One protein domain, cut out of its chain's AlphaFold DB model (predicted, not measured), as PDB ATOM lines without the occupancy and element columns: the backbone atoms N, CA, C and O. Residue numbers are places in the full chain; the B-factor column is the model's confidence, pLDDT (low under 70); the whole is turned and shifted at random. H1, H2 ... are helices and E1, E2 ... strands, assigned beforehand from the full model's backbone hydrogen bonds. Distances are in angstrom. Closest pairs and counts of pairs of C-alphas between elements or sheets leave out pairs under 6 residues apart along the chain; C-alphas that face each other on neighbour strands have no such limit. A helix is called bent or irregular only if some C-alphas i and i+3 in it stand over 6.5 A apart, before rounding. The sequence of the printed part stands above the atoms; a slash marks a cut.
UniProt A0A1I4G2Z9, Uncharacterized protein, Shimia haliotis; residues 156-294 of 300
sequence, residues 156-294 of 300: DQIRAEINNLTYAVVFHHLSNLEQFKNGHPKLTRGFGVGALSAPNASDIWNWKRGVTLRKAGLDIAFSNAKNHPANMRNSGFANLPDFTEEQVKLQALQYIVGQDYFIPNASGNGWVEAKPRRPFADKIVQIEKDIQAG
ATOM      1  N   ASP A 156     -29.334  34.943  40.387       92.12
ATOM      2  CA  ASP A 156     -29.234  36.184  41.165       92.12
ATOM      3  C   ASP A 156     -28.949  37.407  40.300       92.12
ATOM      4  O   ASP A 156     -29.610  38.430  40.449       92.12
ATOM      5  N   GLN A 157     -28.024  37.297  39.345       90.94
ATOM      6  CA  GLN A 157     -27.719  38.398  38.430       90.94
ATOM      7  C   GLN A 157     -28.903  38.754  37.538       90.94
ATOM      8  O   GLN A 157     -29.152  39.934  37.305       90.94
ATOM      9  N   ILE A 158     -29.658  37.758  37.070       90.31
ATOM     10  CA  ILE A 158     -30.874  38.020  36.293       90.31
ATOM     11  C   ILE A 158     -31.930  38.688  37.174       90.31
ATOM     12  O   ILE A 158     -32.525  39.676  36.758       90.31
ATOM     13  N   ARG A 159     -32.159  38.182  38.391       94.19
ATOM     14  CA  ARG A 159     -33.124  38.774  39.330       94.19
ATOM     15  C   ARG A 159     -32.768  40.221  39.672       94.19
ATOM     16  O   ARG A 159     -33.658  41.069  39.650       94.19
ATOM     17  N   ALA A 160     -31.489  40.504  39.909       92.81
ATOM     18  CA  ALA A 160     -30.985  41.851  40.157       92.81
ATOM     19  C   ALA A 160     -31.221  42.790  38.959       92.81
ATOM     20  O   ALA A 160     -31.660  43.917  39.150       92.81
ATOM     21  N   GLU A 161     -31.009  42.316  37.727       91.44
ATOM     22  CA  GLU A 161     -31.290  43.089  36.504       91.44
ATOM     23  C   GLU A 161     -32.802  43.332  36.297       91.44
ATOM     24  O   GLU A 161     -33.243  44.399  35.851       91.44
ATOM     25  N   ILE A 162     -33.636  42.342  36.632       93.62
ATOM     26  CA  ILE A 162     -35.093  42.476  36.550       93.62
ATOM     27  C   ILE A 162     -35.599  43.499  37.571       93.62
ATOM     28  O   ILE A 162     -36.399  44.359  37.202       93.62
ATOM     29  N   ASN A 163     -35.107  43.433  38.810       95.12
ATOM     30  CA  ASN A 163     -35.454  44.336  39.911       95.12
ATOM     31  C   ASN A 163     -36.975  44.495  40.147       95.12
ATOM     32  O   ASN A 163     -37.473  45.572  40.461       95.12
ATOM     33  N   ASN A 164     -37.737  43.422  39.937       96.38
ATOM     34  CA  ASN A 164     -39.169  43.347  40.216       96.38
ATOM     35  C   ASN A 164     -39.535  41.875  40.444       96.38
ATOM     36  O   ASN A 164     -39.290  41.036  39.573       96.38
ATOM     37  N   LEU A 165     -40.100  41.554  41.612       96.25
ATOM     38  CA  LEU A 165     -40.369  40.169  42.001       96.25
ATOM     39  C   LEU A 165     -41.356  39.486  41.046       96.25
ATOM     40  O   LEU A 165     -41.039  38.423  40.517       96.25
ATOM     41  N   THR A 166     -42.507  40.103  40.767       96.81
ATOM     42  CA  THR A 166     -43.503  39.547  39.839       96.81
ATOM     43  C   THR A 166     -42.883  39.266  38.471       96.81
ATOM     44  O   THR A 166     -43.119  38.213  37.879       96.81
ATOM     45  N   TYR A 167     -42.038  40.170  37.969       96.31
ATOM     46  CA  TYR A 167     -41.408  40.003  36.659       96.31
ATOM     47  C   TYR A 167     -40.387  38.865  36.696       96.31
ATOM     48  O   TYR A 167     -40.348  38.045  35.780       96.31
ATOM     49  N   ALA A 168     -39.615  38.750  37.777       96.31
ATOM     50  CA  ALA A 168     -38.683  37.647  37.971       96.31
ATOM     51  C   ALA A 168     -39.412  36.295  38.032       96.31
ATOM     52  O   ALA A 168     -38.955  35.334  37.413       96.31
ATOM     53  N   VAL A 169     -40.582  36.228  38.677       97.00
ATOM     54  CA  VAL A 169     -41.436  35.029  38.695       97.00
ATOM     55  C   VAL A 169     -41.941  34.680  37.298       97.00
ATOM     56  O   VAL A 169     -41.860  33.521  36.892       97.00
ATOM     57  N   VAL A 170     -42.394  35.668  36.520       95.25
ATOM     58  CA  VAL A 170     -42.785  35.454  35.117       95.25
ATOM     59  C   VAL A 170     -41.622  34.884  34.305       95.25
ATOM     60  O   VAL A 170     -41.802  33.918  33.564       95.25
ATOM     61  N   PHE A 171     -40.417  35.439  34.447       93.31
ATOM     62  CA  PHE A 171     -39.240  34.957  33.724       93.31
ATOM     63  C   PHE A 171     -38.836  33.549  34.168       93.31
ATOM     64  O   PHE A 171     -38.535  32.706  33.322       93.31
ATOM     65  N   HIS A 172     -38.867  33.266  35.471       93.75
ATOM     66  CA  HIS A 172     -38.614  31.931  36.002       93.75
ATOM     67  C   HIS A 172     -39.623  30.919  35.451       93.75
ATOM     68  O   HIS A 172     -39.223  29.889  34.914       93.75
ATOM     69  N   HIS A 173     -40.919  31.232  35.486       93.25
ATOM     70  CA  HIS A 173     -41.949  30.323  34.993       93.25
ATOM     71  C   HIS A 173     -41.810  30.026  33.491       93.25
ATOM     72  O   HIS A 173     -42.082  28.908  33.051       93.25
ATOM     73  N   LEU A 174     -41.380  31.015  32.707       90.31
ATOM     74  CA  LEU A 174     -41.288  30.906  31.256       90.31
ATOM     75  C   LEU A 174     -39.969  30.272  30.772       90.31
ATOM     76  O   LEU A 174     -39.995  29.447  29.859       90.31
ATOM     77  N   SER A 175     -38.823  30.605  31.378       88.69
ATOM     78  CA  SER A 175     -37.508  30.136  30.910       88.69
ATOM     79  C   SER A 175     -36.559  29.600  31.986       88.69
ATOM     80  O   SER A 175     -35.420  29.274  31.651       88.69
ATOM     81  N   ASN A 176     -37.002  29.442  33.238       90.19
ATOM     82  CA  ASN A 176     -36.179  29.050  34.396       90.19
ATOM     83  C   ASN A 176     -35.025  30.020  34.700       90.19
ATOM     84  O   ASN A 176     -33.997  29.609  35.237       90.19
ATOM     85  N   LEU A 177     -35.168  31.299  34.325       89.56
ATOM     86  CA  LEU A 177     -34.072  32.277  34.390       89.56
ATOM     87  C   LEU A 177     -32.835  31.807  33.598       89.56
ATOM     88  O   LEU A 177     -31.699  32.010  34.006       89.56
ATOM     89  N   GLU A 178     -33.047  31.161  32.452       87.44
ATOM     90  CA  GLU A 178     -31.977  30.729  31.553       87.44
ATOM     91  C   GLU A 178     -32.213  31.300  30.158       87.44
ATOM     92  O   GLU A 178     -33.319  31.199  29.617       87.44
ATOM     93  N   GLN A 179     -31.159  31.839  29.549       81.69
ATOM     94  CA  GLN A 179     -31.160  32.195  28.132       81.69
ATOM     95  C   GLN A 179     -30.611  31.061  27.279       81.69
ATOM     96  O   GLN A 179     -31.101  30.846  26.175       81.69
ATOM     97  N   PHE A 180     -29.596  30.346  27.763       82.94
ATOM     98  CA  PHE A 180     -28.917  29.297  27.014       82.94
ATOM     99  C   PHE A 180     -29.244  27.915  27.586       82.94
ATOM    100  O   PHE A 180     -29.277  27.723  28.799       82.94
ATOM    101  N   LYS A 181     -29.458  26.927  26.721       82.88
ATOM    102  CA  LYS A 181     -29.525  25.505  27.066       82.88
ATOM    103  C   LYS A 181     -28.391  24.806  26.334       82.88
ATOM    104  O   LYS A 181     -28.297  24.912  25.115       82.88
ATOM    105  N   ASN A 182     -27.523  24.126  27.079       80.25
ATOM    106  CA  ASN A 182     -26.309  23.499  26.544       80.25
ATOM    107  C   ASN A 182     -25.451  24.483  25.724       80.25
ATOM    108  O   ASN A 182     -24.914  24.130  24.683       80.25
ATOM    109  N   GLY A 183     -25.384  25.746  26.157       76.00
ATOM    110  CA  GLY A 183     -24.601  26.772  25.470       76.00
ATOM    111  C   GLY A 183     -25.270  27.431  24.259       76.00
ATOM    112  O   GLY A 183     -24.693  28.361  23.696       76.00
ATOM    113  N   HIS A 184     -26.477  27.002  23.876       77.94
ATOM    114  CA  HIS A 184     -27.224  27.549  22.740       77.94
ATOM    115  C   HIS A 184     -28.472  28.314  23.186       77.94
ATOM    116  O   HIS A 184     -29.084  27.935  24.184       77.94
ATOM    117  N   PRO A 185     -28.899  29.361  22.466       76.81
ATOM    118  CA  PRO A 185     -30.063  30.148  22.854       76.81
ATOM    119  C   PRO A 185     -31.348  29.315  22.937       76.81
ATOM    120  O   PRO A 185     -31.667  28.534  22.041       76.81
ATOM    121  N   LYS A 186     -32.114  29.499  24.014       79.00
ATOM    122  CA  LYS A 186     -33.437  28.900  24.206       79.00
ATOM    123  C   LYS A 186     -34.458  29.663  23.365       79.00
ATOM    124  O   LYS A 186     -34.560  30.885  23.434       79.00
ATOM    125  N   LEU A 187     -35.253  28.912  22.606       71.75
ATOM    126  CA  LEU A 187     -36.338  29.445  21.770       71.75
ATOM    127  C   LEU A 187     -37.679  29.543  22.520       71.75
ATOM    128  O   LEU A 187     -38.700  29.904  21.941       71.75
ATOM    129  N   THR A 188     -37.705  29.190  23.805       69.31
ATOM    130  CA  THR A 188     -38.917  29.240  24.626       69.31
ATOM    131  C   THR A 188     -39.280  30.677  24.989       69.31
ATOM    132  O   THR A 188     -38.410  31.536  25.123       69.31
ATOM    133  N   ARG A 189     -40.579  30.928  25.211       66.12
ATOM    134  CA  ARG A 189     -41.060  32.198  25.778       66.12
ATOM    135  C   ARG A 189     -40.356  32.435  27.121       66.12
ATOM    136  O   ARG A 189     -40.059  31.476  27.818       66.12
ATOM    137  N   GLY A 190     -40.058  33.686  27.464       66.62
ATOM    138  CA  GLY A 190     -39.246  34.038  28.636       66.62
ATOM    139  C   GLY A 190     -38.469  35.311  28.359       66.62
ATOM    140  O   GLY A 190     -39.085  36.362  28.255       66.62
ATOM    141  N   PHE A 191     -37.158  35.211  28.172       72.62
ATOM    142  CA  PHE A 191     -36.283  36.285  27.693       72.62
ATOM    143  C   PHE A 191     -35.195  35.694  26.779       72.62
ATOM    144  O   PHE A 191     -35.020  34.477  26.733       72.62
ATOM    145  N   GLY A 192     -34.486  36.539  26.027       68.12
ATOM    146  CA  GLY A 192     -33.580  36.086  24.963       68.12
ATOM    147  C   GLY A 192     -34.316  35.859  23.637       68.12
ATOM    148  O   GLY A 192     -35.297  36.543  23.356       68.12
ATOM    149  N   VAL A 193     -33.861  34.905  22.816       64.94
ATOM    150  CA  VAL A 193     -34.333  34.722  21.421       64.94
ATOM    151  C   VAL A 193     -35.831  34.493  21.321       64.94
ATOM    152  O   VAL A 193     -36.479  35.088  20.469       64.94
ATOM    153  N   GLY A 194     -36.404  33.682  22.214       61.84
ATOM    154  CA  GLY A 194     -37.840  33.393  22.202       61.84
ATOM    155  C   GLY A 194     -38.746  34.598  22.506       61.84
ATOM    156  O   GLY A 194     -39.964  34.473  22.401       61.84
ATOM    157  N   ALA A 195     -38.183  35.750  22.894       61.00
ATOM    158  CA  ALA A 195     -38.913  37.002  23.102       61.00
ATOM    159  C   ALA A 195     -38.819  37.977  21.910       61.00
ATOM    160  O   ALA A 195     -39.414  39.051  21.968       61.00
ATOM    161  N   LEU A 196     -38.080  37.634  20.851       66.88
ATOM    162  CA  LEU A 196     -37.753  38.538  19.750       66.88
ATOM    163  C   LEU A 196     -38.398  38.050  18.449       66.88
ATOM    164  O   LEU A 196     -38.248  36.891  18.075       66.88
ATOM    165  N   SER A 197     -39.111  38.936  17.751       64.00
ATOM    166  CA  SER A 197     -39.772  38.623  16.474       64.00
ATOM    167  C   SER A 197     -38.798  38.582  15.291       64.00
ATOM    168  O   SER A 197     -38.965  37.763  14.393       64.00
ATOM    169  N   ALA A 198     -37.772  39.436  15.307       67.81
ATOM    170  CA  ALA A 198     -36.703  39.493  14.310       67.81
ATOM    171  C   ALA A 198     -35.358  39.803  14.997       67.81
ATOM    172  O   ALA A 198     -34.840  40.916  14.877       67.81
ATOM    173  N   PRO A 199     -34.818  38.868  15.802       65.44
ATOM    174  CA  PRO A 199     -33.598  39.118  16.553       65.44
ATOM    175  C   PRO A 199     -32.396  39.279  15.622       65.44
ATOM    176  O   PRO A 199     -32.112  38.401  14.805       65.44
ATOM    177  N   ASN A 200     -31.627  40.355  15.797       64.12
ATOM    178  CA  ASN A 200     -30.272  40.373  15.258       64.12
ATOM    179  C   ASN A 200     -29.353  39.561  16.188       64.12
ATOM    180  O   ASN A 200     -29.663  39.318  17.355       64.12
ATOM    181  N   ALA A 201     -28.189  39.144  15.698       60.66
ATOM    182  CA  ALA A 201     -27.324  38.277  16.489       60.66
ATOM    183  C   ALA A 201     -26.747  38.942  17.755       60.66
ATOM    184  O   ALA A 201     -26.454  38.228  18.706       60.66
ATOM    185  N   SER A 202     -26.650  40.275  17.830       63.44
ATOM    186  CA  SER A 202     -26.282  40.944  19.090       63.44
ATOM    187  C   SER A 202     -27.367  40.779  20.164       63.44
ATOM    188  O   SER A 202     -27.055  40.657  21.346       63.44
ATOM    189  N   ASP A 203     -28.636  40.684  19.758       70.62
ATOM    190  CA  ASP A 203     -29.771  40.493  20.665       70.62
ATOM    191  C   ASP A 203     -29.869  39.045  21.156       70.62
ATOM    192  O   ASP A 203     -30.207  38.793  22.312       70.62
ATOM    193  N   ILE A 204     -29.547  38.085  20.281       70.50
ATOM    194  CA  ILE A 204     -29.632  36.641  20.555       70.50
ATOM    195  C   ILE A 204     -28.747  36.223  21.724       70.50
ATOM    196  O   ILE A 204     -29.113  35.315  22.474       70.50
ATOM    197  N   TRP A 205     -27.587  36.863  21.859       73.31
ATOM    198  CA  TRP A 205     -26.536  36.464  22.787       73.31
ATOM    199  C   TRP A 205     -26.398  37.417  23.981       73.31
ATOM    200  O   TRP A 205     -25.830  37.029  24.996       73.31
ATOM    201  N   ASN A 206     -26.984  38.616  23.929       77.81
ATOM    202  CA  ASN A 206     -26.953  39.574  25.035       77.81
ATOM    203  C   ASN A 206     -28.139  39.379  25.995       77.81
ATOM    204  O   ASN A 206     -29.243  39.885  25.770       77.81
ATOM    205  N   TRP A 207     -27.905  38.669  27.102       79.38
ATOM    206  CA  TRP A 207     -28.949  38.394  28.094       79.38
ATOM    207  C   TRP A 207     -29.527  39.664  28.732       79.38
ATOM    208  O   TRP A 207     -30.740  39.723  28.915       79.38
ATOM    209  N   LYS A 208     -28.708  40.692  29.030       83.06
ATOM    210  CA  LYS A 208     -29.172  41.950  29.651       83.06
ATOM    211  C   LYS A 208     -30.143  42.685  28.732       83.06
ATOM    212  O   LYS A 208     -31.214  43.120  29.161       83.06
ATOM    213  N   ARG A 209     -29.814  42.752  27.437       80.06
ATOM    214  CA  ARG A 209     -30.714  43.308  26.419       80.06
ATOM    215  C   ARG A 209     -32.004  42.496  26.321       80.06
ATOM    216  O   ARG A 209     -33.085  43.080  26.296       80.06
ATOM    217  N   GLY A 210     -31.907  41.165  26.330       81.25
ATOM    218  CA  GLY A 210     -33.070  40.278  26.361       81.25
ATOM    219  C   GLY A 210     -33.970  40.505  27.583       81.25
ATOM    220  O   GLY A 210     -35.192  40.539  27.443       81.25
ATOM    221  N   VAL A 211     -33.376  40.712  28.763       87.12
ATOM    222  CA  VAL A 211     -34.101  41.063  29.991       87.12
ATOM    223  C   VAL A 211     -34.803  42.407  29.839       87.12
ATOM    224  O   VAL A 211     -36.008  42.486  30.063       87.12
ATOM    225  N   THR A 212     -34.089  43.437  29.386       87.31
ATOM    226  CA  THR A 212     -34.633  44.788  29.180       87.31
ATOM    227  C   THR A 212     -35.830  44.790  28.230       87.31
ATOM    228  O   THR A 212     -36.890  45.315  28.568       87.31
ATOM    229  N   LEU A 213     -35.700  44.152  27.063       84.31
ATOM    230  CA  LEU A 213     -36.775  44.089  26.070       84.31
ATOM    231  C   LEU A 213     -38.007  43.362  26.611       84.31
ATOM    232  O   LEU A 213     -39.141  43.782  26.377       84.31
ATOM    233  N   ARG A 214     -37.802  42.284  27.372       86.88
ATOM    234  CA  ARG A 214     -38.920  41.559  27.966       86.88
ATOM    235  C   ARG A 214     -39.592  42.347  29.092       86.88
ATOM    236  O   ARG A 214     -40.817  42.303  29.160       86.88
ATOM    237  N   LYS A 215     -38.833  43.067  29.930       91.56
ATOM    238  CA  LYS A 215     -39.387  43.976  30.951       91.56
ATOM    239  C   LYS A 215     -40.305  45.006  30.307       91.56
ATOM    240  O   LYS A 215     -41.463  45.066  30.690       91.56
ATOM    241  N   ALA A 216     -39.851  45.668  29.241       90.50
ATOM    242  CA  ALA A 216     -40.673  46.623  28.501       90.50
ATOM    243  C   ALA A 216     -41.988  46.000  27.989       90.50
ATOM    244  O   ALA A 216     -43.049  46.614  28.066       90.50
ATOM    245  N   GLY A 217     -41.950  44.748  27.517       89.31
ATOM    246  CA  GLY A 217     -43.161  44.014  27.136       89.31
ATOM    247  C   GLY A 217     -44.119  43.743  28.307       89.31
ATOM    248  O   GLY A 217     -45.335  43.771  28.116       89.31
ATOM    249  N   LEU A 218     -43.596  43.498  29.513       93.56
ATOM    250  CA  LEU A 218     -44.408  43.378  30.727       93.56
ATOM    251  C   LEU A 218     -44.965  44.736  31.161       93.56
ATOM    252  O   LEU A 218     -46.157  44.818  31.439       93.56
ATOM    253  N   ASP A 219     -44.162  45.798  31.136       95.50
ATOM    254  CA  ASP A 219     -44.605  47.158  31.465       95.50
ATOM    255  C   ASP A 219     -45.792  47.579  30.580       95.50
ATOM    256  O   ASP A 219     -46.798  48.096  31.072       95.50
ATOM    257  N   ILE A 220     -45.729  47.271  29.277       95.19
ATOM    258  CA  ILE A 220     -46.838  47.491  28.337       95.19
ATOM    259  C   ILE A 220     -48.079  46.685  28.741       95.19
ATOM    260  O   ILE A 220     -49.181  47.230  28.742       95.19
ATOM    261  N   ALA A 221     -47.933  45.410  29.117       95.69
ATOM    262  CA  ALA A 221     -49.064  44.590  29.555       95.69
ATOM    263  C   ALA A 221     -49.735  45.153  30.823       95.69
ATOM    264  O   ALA A 221     -50.965  45.186  30.899       95.69
ATOM    265  N   PHE A 222     -48.947  45.650  31.782       97.50
ATOM    266  CA  PHE A 222     -49.456  46.303  32.993       97.50
ATOM    267  C   PHE A 222     -50.148  47.634  32.692       97.50
ATOM    268  O   PHE A 222     -51.231  47.898  33.215       97.50
ATOM    269  N   SER A 223     -49.578  48.445  31.799       97.75
ATOM    270  CA  SER A 223     -50.213  49.677  31.325       97.75
ATOM    271  C   SER A 223     -51.550  49.391  30.628       97.75
ATOM    272  O   SER A 223     -52.571  50.005  30.944       97.75
ATOM    273  N   ASN A 224     -51.586  48.390  29.745       97.69
ATOM    274  CA  ASN A 224     -52.804  47.978  29.048       97.69
ATOM    275  C   ASN A 224     -53.881  47.482  30.018       97.69
ATOM    276  O   ASN A 224     -55.044  47.844  29.864       97.69
ATOM    277  N   ALA A 225     -53.507  46.699  31.033       98.00
ATOM    278  CA  ALA A 225     -54.436  46.246  32.065       98.00
ATOM    279  C   ALA A 225     -55.023  47.413  32.865       98.00
ATOM    280  O   ALA A 225     -56.229  47.446  33.096       98.00
ATOM    281  N   LYS A 226     -54.201  48.406  33.226       97.94
ATOM    282  CA  LYS A 226     -54.664  49.617  33.917       97.94
ATOM    283  C   LYS A 226     -55.659  50.428  33.078       97.94
ATOM    284  O   LYS A 226     -56.615  50.968  33.623       97.94
ATOM    285  N   ASN A 227     -55.463  50.481  31.761       97.88
ATOM    286  CA  ASN A 227     -56.338  51.215  30.838       97.88
ATOM    287  C   ASN A 227     -57.566  50.411  30.378       97.88
ATOM    288  O   ASN A 227     -58.484  50.977  29.781       97.88
ATOM    289  N   HIS A 228     -57.609  49.103  30.647       97.56
ATOM    290  CA  HIS A 228     -58.674  48.225  30.170       97.56
ATOM    291  C   HIS A 228     -60.082  48.667  30.615       97.56
ATOM    292  O   HIS A 228     -60.954  48.740  29.745       97.56
ATOM    293  N   PRO A 229     -60.331  49.065  31.882       97.88
ATOM    294  CA  PRO A 229     -61.643  49.566  32.289       97.88
ATOM    295  C   PRO A 229     -62.136  50.760  31.470       97.88
ATOM    296  O   PRO A 229     -63.281  50.770  31.021       97.88
ATOM    297  N   ALA A 230     -61.264  51.737  31.204       97.56
ATOM    298  CA  ALA A 230     -61.608  52.899  30.390       97.56
ATOM    299  C   ALA A 230     -61.956  52.501  28.945       97.56
ATOM    300  O   ALA A 230     -62.952  52.973  28.396       97.56
ATOM    301  N   ASN A 231     -61.194  51.578  28.355       96.69
ATOM    302  CA  ASN A 231     -61.467  51.063  27.010       96.69
ATOM    303  C   ASN A 231     -62.822  50.342  26.933       96.69
ATOM    304  O   ASN A 231     -63.562  50.518  25.964       96.69
ATOM    305  N   MET A 232     -63.180  49.575  27.965       96.56
ATOM    306  CA  MET A 232     -64.471  48.886  28.028       96.56
ATOM    307  C   MET A 232     -65.634  49.858  28.246       96.56
ATOM    308  O   MET A 232     -66.672  49.708  27.596       96.56
ATOM    309  N   ARG A 233     -65.458  50.907  29.064       97.06
ATOM    310  CA  ARG A 233     -66.453  51.987  29.191       97.06
ATOM    311  C   ARG A 233     -66.733  52.659  27.847       97.06
ATOM    312  O   ARG A 233     -67.893  52.813  27.475       97.06
ATOM    313  N   ASN A 234     -65.683  52.945  27.076       95.81
ATOM    314  CA  ASN A 234     -65.800  53.494  25.721       95.81
ATOM    315  C   ASN A 234     -66.434  52.515  24.713       95.81
ATOM    316  O   ASN A 234     -66.888  52.941  23.656       95.81
ATOM    317  N   SER A 235     -66.487  51.220  25.038       93.44
ATOM    318  CA  SER A 235     -67.048  50.156  24.191       93.44
ATOM    319  C   SER A 235     -68.485  49.766  24.567       93.44
ATOM    320  O   SER A 235     -68.977  48.738  24.111       93.44
ATOM    321  N   GLY A 236     -69.166  50.566  25.398       93.12
ATOM    322  CA  GLY A 236     -70.584  50.376  25.740       93.12
ATOM    323  C   GLY A 236     -70.860  49.941  27.181       93.12
ATOM    324  O   GLY A 236     -72.022  49.848  27.569       93.12
ATOM    325  N   PHE A 237     -69.829  49.737  28.003       95.06
ATOM    326  CA  PHE A 237     -69.977  49.364  29.414       95.06
ATOM    327  C   PHE A 237     -69.761  50.560  30.351       95.06
ATOM    328  O   PHE A 237     -68.863  50.550  31.190       95.06
ATOM    329  N   ALA A 238     -70.551  51.624  30.176       93.19
ATOM    330  CA  ALA A 238     -70.287  52.961  30.727       93.19
ATOM    331  C   ALA A 238     -70.059  53.025  32.254       93.19
ATOM    332  O   ALA A 238     -69.314  53.883  32.721       93.19
ATOM    333  N   ASN A 239     -70.655  52.109  33.021       94.56
ATOM    334  CA  ASN A 239     -70.628  52.120  34.486       94.56
ATOM    335  C   ASN A 239     -69.580  51.176  35.100       94.56
ATOM    336  O   ASN A 239     -69.602  50.956  36.312       94.56
ATOM    337  N   LEU A 240     -68.688  50.578  34.302       96.12
ATOM    338  CA  LEU A 240     -67.672  49.683  34.858       96.12
ATOM    339  C   LEU A 240     -66.724  50.436  35.798       96.12
ATOM    340  O   LEU A 240     -66.155  51.457  35.392       96.12
ATOM    341  N   PRO A 241     -66.486  49.918  37.015       96.44
ATOM    342  CA  PRO A 241     -65.499  50.496  37.912       96.44
ATOM    343  C   PRO A 241     -64.084  50.281  37.367       96.44
ATOM    344  O   PRO A 241     -63.832  49.361  36.581       96.44
ATOM    345  N   ASP A 242     -63.145  51.111  37.813       97.38
ATOM    346  CA  ASP A 242     -61.723  50.854  37.589       97.38
ATOM    347  C   ASP A 242     -61.268  49.593  38.332       97.38
ATOM    348  O   ASP A 242     -61.858  49.185  39.335       97.38
ATOM    349  N   PHE A 243     -60.209  48.967  37.825       98.12
ATOM    350  CA  PHE A 243     -59.601  47.822  38.484       98.12
ATOM    351  C   PHE A 243     -58.882  48.229  39.770       98.12
ATOM    352  O   PHE A 243     -58.202  49.254  39.822       98.12
ATOM    353  N   THR A 244     -58.956  47.363  40.781       97.44
ATOM    354  CA  THR A 244     -58.035  47.402  41.926       97.44
ATOM    355  C   THR A 244     -56.616  47.020  41.492       97.44
ATOM    356  O   THR A 244     -56.416  46.430  40.430       97.44
ATOM    357  N   GLU A 245     -55.608  47.294  42.323       96.25
ATOM    358  CA  GLU A 245     -54.217  46.914  42.019       96.25
ATOM    359  C   GLU A 245     -54.051  45.403  41.781       96.25
ATOM    360  O   GLU A 245     -53.350  44.987  40.856       96.25
ATOM    361  N   GLU A 246     -54.745  44.573  42.566       96.50
ATOM    362  CA  GLU A 246     -54.747  43.118  42.390       96.50
ATOM    363  C   GLU A 246     -55.385  42.713  41.055       96.50
ATOM    364  O   GLU A 246     -54.840  41.871  40.336       96.50
ATOM    365  N   GLN A 247     -56.493  43.356  40.676       97.81
ATOM    366  CA  GLN A 247     -57.150  43.099  39.397       97.81
ATOM    367  C   GLN A 247     -56.275  43.525  38.212       97.81
ATOM    368  O   GLN A 247     -56.148  42.765  37.252       97.81
ATOM    369  N   VAL A 248     -55.603  44.682  38.297       98.19
ATOM    370  CA  VAL A 248     -54.624  45.116  37.288       98.19
ATOM    371  C   VAL A 248     -53.518  44.074  37.145       98.19
ATOM    372  O   VAL A 248     -53.187  43.695  36.023       98.19
ATOM    373  N   LYS A 249     -52.968  43.569  38.257       98.00
ATOM    374  CA  LYS A 249     -51.912  42.549  38.233       98.00
ATOM    375  C   LYS A 249     -52.376  41.258  37.557       98.00
ATOM    376  O   LYS A 249     -51.699  40.772  36.654       98.00
ATOM    377  N   LEU A 250     -53.523  40.710  37.957       98.12
ATOM    378  CA  LEU A 250     -54.070  39.479  37.375       98.12
ATOM    379  C   LEU A 250     -54.381  39.643  35.880       98.12
ATOM    380  O   LEU A 250     -53.998  38.792  35.074       98.12
ATOM    381  N   GLN A 251     -54.994  40.766  35.498       98.31
ATOM    382  CA  GLN A 251     -55.288  41.083  34.103       98.31
ATOM    383  C   GLN A 251     -54.006  41.220  33.268       98.31
ATOM    384  O   GLN A 251     -53.893  40.611  32.204       98.31
ATOM    385  N   ALA A 252     -53.014  41.965  33.763       98.00
ATOM    386  CA  ALA A 252     -51.736  42.163  33.081       98.00
ATOM    387  C   ALA A 252     -51.000  40.840  32.853       98.00
ATOM    388  O   ALA A 252     -50.482  40.585  31.765       98.00
ATOM    389  N   LEU A 253     -50.986  39.970  33.867       97.50
ATOM    390  CA  LEU A 253     -50.383  38.646  33.762       97.50
ATOM    391  C   LEU A 253     -51.109  37.771  32.738       97.50
ATOM    392  O   LEU A 253     -50.460  37.035  31.993       97.50
ATOM    393  N   GLN A 254     -52.435  37.862  32.654       97.00
ATOM    394  CA  GLN A 254     -53.213  37.088  31.691       97.00
ATOM    395  C   GLN A 254     -53.021  37.585  30.245       97.00
ATOM    396  O   GLN A 254     -52.941  36.767  29.322       97.00
ATOM    397  N   TYR A 255     -52.795  38.887  30.038       95.75
ATOM    398  CA  TYR A 255     -52.429  39.432  28.724       95.75
ATOM    399  C   TYR A 255     -51.147  38.848  28.141       95.75
ATOM    400  O   TYR A 255     -51.037  38.716  26.922       95.75
ATOM    401  N   ILE A 256     -50.209  38.395  28.975       92.12
ATOM    402  CA  ILE A 256     -48.978  37.735  28.510       92.12
ATOM    403  C   ILE A 256     -49.287  36.471  27.691       92.12
ATOM    404  O   ILE A 256     -48.517  36.100  26.798       92.12
ATOM    405  N   VAL A 257     -50.408  35.803  27.976       91.75
ATOM    406  CA  VAL A 257     -50.882  34.624  27.237       91.75
ATOM    407  C   VAL A 257     -52.007  34.941  26.247       91.75
ATOM    408  O   VAL A 257     -52.576  34.009  25.679       91.75
ATOM    409  N   GLY A 258     -52.279  36.227  25.998       91.81
ATOM    410  CA  GLY A 258     -53.246  36.703  25.007       91.81
ATOM    411  C   GLY A 258     -54.704  36.465  25.395       91.81
ATOM    412  O   GLY A 258     -55.519  36.186  24.522       91.81
ATOM    413  N   GLN A 259     -55.022  36.492  26.689       94.94
ATOM    414  CA  GLN A 259     -56.379  36.288  27.201       94.94
ATOM    415  C   GLN A 259     -56.733  37.358  28.233       94.94
ATOM    416  O   GLN A 259     -55.840  37.927  28.861       94.94
ATOM    417  N   ASP A 260     -58.028  37.574  28.446       96.31
ATOM    418  CA  ASP A 260     -58.530  38.383  29.552       96.31
ATOM    419  C   ASP A 260     -58.648  37.556  30.836       96.31
ATOM    420  O   ASP A 260     -58.986  36.368  30.798       96.31
ATOM    421  N   TYR A 261     -58.361  38.181  31.982       98.00
ATOM    422  CA  TYR A 261     -58.668  37.591  33.286       98.00
ATOM    423  C   TYR A 261     -60.073  37.985  33.729       98.00
ATOM    424  O   TYR A 261     -60.823  37.139  34.208       98.00
ATOM    425  N   PHE A 262     -60.429  39.253  33.542       97.88
ATOM    426  CA  PHE A 262     -61.723  39.820  33.879       97.88
ATOM    427  C   PHE A 262     -62.461  40.254  32.621       97.88
ATOM    428  O   PHE A 262     -61.886  40.862  31.724       97.88
ATOM    429  N   ILE A 263     -63.758  39.970  32.591       96.56
ATOM    430  CA  ILE A 263     -64.700  40.479  31.596       96.56
ATOM    431  C   ILE A 263     -65.854  41.186  32.315       96.56
ATOM    432  O   ILE A 263     -66.103  40.906  33.495       96.56
ATOM    433  N   PRO A 264     -66.570  42.099  31.642       96.56
ATOM    434  CA  PRO A 264     -67.776  42.683  32.205       96.56
ATOM    435  C   PRO A 264     -68.795  41.590  32.536       96.56
ATOM    436  O   PRO A 264     -68.970  40.626  31.788       96.56
ATOM    437  N   ASN A 265     -69.484  41.736  33.662       94.62
ATOM    438  CA  ASN A 265     -70.618  40.892  34.001       94.62
ATOM    439  C   ASN A 265     -71.809  41.164  33.062       94.62
ATOM    440  O   ASN A 265     -71.830  42.142  32.317       94.62
ATOM    441  N   ALA A 266     -72.839  40.316  33.129       89.88
ATOM    442  CA  ALA A 266     -74.012  40.431  32.257       89.88
ATOM    443  C   ALA A 266     -74.759  41.775  32.389       89.88
ATOM    444  O   ALA A 266     -75.405  42.205  31.441       89.88
ATOM    445  N   SER A 267     -74.669  42.441  33.546       89.19
ATOM    446  CA  SER A 267     -75.274  43.760  33.764       89.19
ATOM    447  C   SER A 267     -74.392  44.930  33.321       89.19
ATOM    448  O   SER A 267     -74.853  46.068  33.355       89.19
ATOM    449  N   GLY A 268     -73.138  44.683  32.929       89.00
ATOM    450  CA  GLY A 268     -72.183  45.706  32.504       89.00
ATOM    451  C   GLY A 268     -71.710  46.659  33.607       89.00
ATOM    452  O   GLY A 268     -71.089  47.672  33.303       89.00
ATOM    453  N   ASN A 269     -71.989  46.345  34.875       92.44
ATOM    454  CA  ASN A 269     -71.718  47.217  36.028       92.44
ATOM    455  C   ASN A 269     -70.618  46.669  36.952       92.44
ATOM    456  O   ASN A 269     -70.348  47.232  38.009       92.44
ATOM    457  N   GLY A 270     -70.002  45.543  36.602       95.19
ATOM    458  CA  GLY A 270     -68.931  44.955  37.394       95.19
ATOM    459  C   GLY A 270     -68.102  43.956  36.607       95.19
ATOM    460  O   GLY A 270     -68.444  43.587  35.486       95.19
ATOM    461  N   TRP A 271     -67.016  43.508  37.224       97.31
ATOM    462  CA  TRP A 271     -66.080  42.554  36.645       97.31
ATOM    463  C   TRP A 271     -66.346  41.150  37.171       97.31
ATOM    464  O   TRP A 271     -66.582  40.957  38.363       97.31
ATOM    465  N   VAL A 272     -66.271  40.164  36.286       96.81
ATOM    466  CA  VAL A 272     -66.262  38.743  36.638       96.81
ATOM    467  C   VAL A 272     -65.073  38.072  35.981       96.81
ATOM    468  O   VAL A 272     -64.583  38.517  34.945       96.81
ATOM    469  N   GLU A 273     -64.591  36.993  36.585       96.50
ATOM    470  CA  GLU A 273     -63.526  36.198  35.989       96.50
ATOM    471  C   GLU A 273     -63.985  35.572  34.666       96.50
ATOM    472  O   GLU A 273     -65.023  34.910  34.599       96.50
ATOM    473  N   ALA A 274     -63.171  35.727  33.628       94.69
ATOM    474  CA  ALA A 274     -63.360  35.055  32.358       94.69
ATOM    475  C   ALA A 274     -63.161  33.541  32.531       94.69
ATOM    476  O   ALA A 274     -62.124  33.088  33.026       94.69
ATOM    477  N   LYS A 275     -64.140  32.739  32.100       92.06
ATOM    478  CA  LYS A 275     -64.065  31.270  32.107       92.06
ATOM    479  C   LYS A 275     -64.561  30.701  30.768       92.06
ATOM    480  O   LYS A 275     -65.599  31.153  30.293       92.06
ATOM    481  N   PRO A 276     -63.880  29.693  30.184       89.81
ATOM    482  CA  PRO A 276     -62.601  29.119  30.613       89.81
ATOM    483  C   PRO A 276     -61.406  30.016  30.239       89.81
ATOM    484  O   PRO A 276     -61.360  30.581  29.150       89.81
ATOM    485  N   ARG A 277     -60.393  30.093  31.111       90.62
ATOM    486  CA  ARG A 277     -59.114  30.772  30.833       90.62
ATOM    487  C   ARG A 277     -57.931  29.900  31.243       90.62
ATOM    488  O   ARG A 277     -58.060  29.022  32.095       90.62
ATOM    489  N   ARG A 278     -56.756  30.150  30.664       90.81
ATOM    490  CA  ARG A 278     -55.510  29.511  31.117       90.81
ATOM    491  C   ARG A 278     -55.185  29.984  32.544       90.81
ATOM    492  O   ARG A 278     -55.285  31.187  32.789       90.81
ATOM    493  N   PRO A 279     -54.724  29.115  33.460       94.44
ATOM    494  CA  PRO A 279     -54.429  29.482  34.852       94.44
ATOM    495  C   PRO A 279     -53.067  30.189  35.012       94.44
ATOM    496  O   PRO A 279     -52.368  30.002  36.004       94.44
ATOM    497  N   PHE A 280     -52.630  30.952  34.003       95.50
ATOM    498  CA  PHE A 280     -51.286  31.529  33.975       95.50
ATOM    499  C   PHE A 280     -51.107  32.581  35.072       95.50
ATOM    500  O   PHE A 280     -50.175  32.470  35.864       95.50
ATOM    501  N   ALA A 281     -52.017  33.557  35.156       97.44
ATOM    502  CA  ALA A 281     -51.954  34.599  36.178       97.44
ATOM    503  C   ALA A 281     -51.992  34.019  37.603       97.44
ATOM    504  O   ALA A 281     -51.147  34.378  38.421       97.44
ATOM    505  N   ASP A 282     -52.884  33.054  37.867       97.50
ATOM    506  CA  ASP A 282     -52.991  32.404  39.183       97.50
ATOM    507  C   ASP A 282     -51.684  31.714  39.574       97.50
ATOM    508  O   ASP A 282     -51.206  31.866  40.694       97.50
ATOM    509  N   LYS A 283     -51.068  30.990  38.631       97.38
ATOM    510  CA  LYS A 283     -49.808  30.284  38.871       97.38
ATOM    511  C   LYS A 283     -48.666  31.241  39.206       97.38
ATOM    512  O   LYS A 283     -47.874  30.944  40.094       97.38
ATOM    513  N   ILE A 284     -48.575  32.376  38.514       97.88
ATOM    514  CA  ILE A 284     -47.559  33.396  38.804       97.88
ATOM    515  C   ILE A 284     -47.778  34.000  40.193       97.88
ATOM    516  O   ILE A 284     -46.828  34.093  40.965       97.88
ATOM    517  N   VAL A 285     -49.019  34.361  40.533       97.94
ATOM    518  CA  VAL A 285     -49.349  34.910  41.857       97.94
ATOM    519  C   VAL A 285     -49.071  33.894  42.964       97.94
ATOM    520  O   VAL A 285     -48.557  34.277  44.011       97.94
ATOM    521  N   GLN A 286     -49.353  32.610  42.732       97.94
ATOM    522  CA  GLN A 286     -49.048  31.559  43.699       97.94
ATOM    523  C   GLN A 286     -47.542  31.434  43.940       97.94
ATOM    524  O   GLN A 286     -47.113  31.498  45.086       97.94
ATOM    525  N   ILE A 287     -46.733  31.343  42.878       97.81
ATOM    526  CA  ILE A 287     -45.271  31.249  43.013       97.81
ATOM    527  C   ILE A 287     -44.713  32.474  43.752       97.81
ATOM    528  O   ILE A 287     -43.829  32.342  44.594       97.81
ATOM    529  N   GLU A 288     -45.227  33.669  43.460       97.62
ATOM    530  CA  GLU A 288     -44.813  34.889  44.153       97.62
ATOM    531  C   GLU A 288     -45.114  34.839  45.656       97.62
ATOM    532  O   GLU A 288     -44.238  35.169  46.459       97.62
ATOM    533  N   LYS A 289     -46.312  34.375  46.038       97.88
ATOM    534  CA  LYS A 289     -46.687  34.163  47.445       97.88
ATOM    535  C   LYS A 289     -45.780  33.132  48.117       97.88
ATOM    536  O   LYS A 289     -45.320  33.375  49.229       97.88
ATOM    537  N   ASP A 290     -45.478  32.028  47.438       98.00
ATOM    538  CA  ASP A 290     -44.610  30.972  47.967       98.00
ATOM    539  C   ASP A 290     -43.193  31.505  48.240       98.00
ATOM    540  O   ASP A 290     -42.631  31.265  49.309       98.00
ATOM    541  N   ILE A 291     -42.642  32.315  47.329       97.44
ATOM    542  CA  ILE A 291     -41.336  32.969  47.513       97.44
ATOM    543  C   ILE A 291     -41.357  33.930  48.703       97.44
ATOM    544  O   ILE A 291     -40.436  33.907  49.519       97.44
ATOM    545  N   GLN A 292     -42.394  34.763  48.827       97.12
ATOM    546  CA  GLN A 292     -42.539  35.692  49.956       97.12
ATOM    547  C   GLN A 292     -42.690  34.960  51.295       97.12
ATOM    548  O   GLN A 292     -42.221  35.453  52.318       97.12
ATOM    549  N   ALA A 293     -43.286  33.767  51.285       97.81
ATOM    550  CA  ALA A 293     -43.396  32.887  52.443       97.81
ATOM    551  C   ALA A 293     -42.103  32.101  52.755       97.81
ATOM    552  O   ALA A 293     -42.098  31.287  53.676       97.81
ATOM    553  N   GLY A 294     -41.017  32.312  52.002       97.44
ATOM    554  CA  GLY A 294     -39.744  31.609  52.192       97.44
ATOM    555  C   GLY A 294     -39.694  30.204  51.582       97.44
ATOM    556  O   GLY A 294     -38.752  29.465  51.854       97.44
TER     557      GLY A 294
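Overview. This is residues 156 to 294 of the 300 residues of an uncharacterized protein of Shimia haliotis (UniProt A0A1I4G2Z9). One long helix, H4, runs along the longest axis of the domain; H5 crosses it and H1 packs on its earlier part, while H6, apart from H4, bridges H2 and H5. Near one end of H4 lie the short helix H3 and a long unnamed stretch, residues 176 to 200; near its other end is a small two-stranded hairpin, E1 and E2. The printed part has 139 residues with six named helices and two named strands, in the order H1 H2 H3 H4 H5 E1 E2 H6; the class is mostly helix, and the sheet, E1 - E2, is antiparallel. The whole is only just compact, close to loose, with a radius of gyration of the C-alphas of 16.8 A and spans of 54 by 38 by 25 A.

Along the chain. H1, residues 156 to 162, begins at C-alpha 156 at (-29.234, 36.184, 41.165). H2 holds residues 165 to 175 and is 15.2 A long; H3 holds residues 201 to 205. H4, residues 207 to 234, spans 39.9 A from C-alpha 207 at (-28.949, 38.394, 28.094). It has a kink of 45 degrees near residue 227 and is irregular: C-alphas 226 and 229 are 7.2 A apart. H5, residues 245 to 255, is 15.4 A long. E1 is residues 262 to 264 and E2 residues 271 to 273, each 6.9 A. H6, residues 280 to 292, is 18.7 A long and ends at C-alpha 292 at (-42.539, 35.692, 49.956).

Arrangement. H4 is the hub, touching H1, H3 and H5. With residues 208 to 215 alone it touches H1, closest at the C-alphas of Ile 162 and Val 211, 6.8 A. With residues 218 to 226 alone it touches H5, closest at the C-alphas of Phe 222 and Ala 252, 4.7 A, at a steep tilt of 67 degrees, opposite ways, only just short of about perpendicular. H3 and H4 only just touch, only at the corner, with 3 pairs of C-alphas within 8 A, the closest being Asp 203 and Arg 209, 6.5 A. H6 touches H5, closest at the C-alphas of Leu 253 and Ala 281, 5.0 A, and H2, closest at those of Val 169 and Ile 284, 6.3 A. H4 and E1 are near each other. In the hairpin E1 and E2, N 263 and O 272, and N 272 and O 263, are each 2.9 A apart, within hydrogen-bond range. Every O i to N i+4 pair is within range in H1, H2, H5 and H6; in H4 22 of 24 are, and in H3 0 of 1, with 1 of 2 O i to N i+3 pairs.

Size, cuts and confidence. The two C-alphas farthest apart, of Gly 183 and Ser 267, are 54.1 A apart. The printed part has no cut. The link from H2 to H3, 25 residues, is long. Mean pLDDT of the printed part is 89.6; residues 188 to 190 and 192 to 202 are under 70.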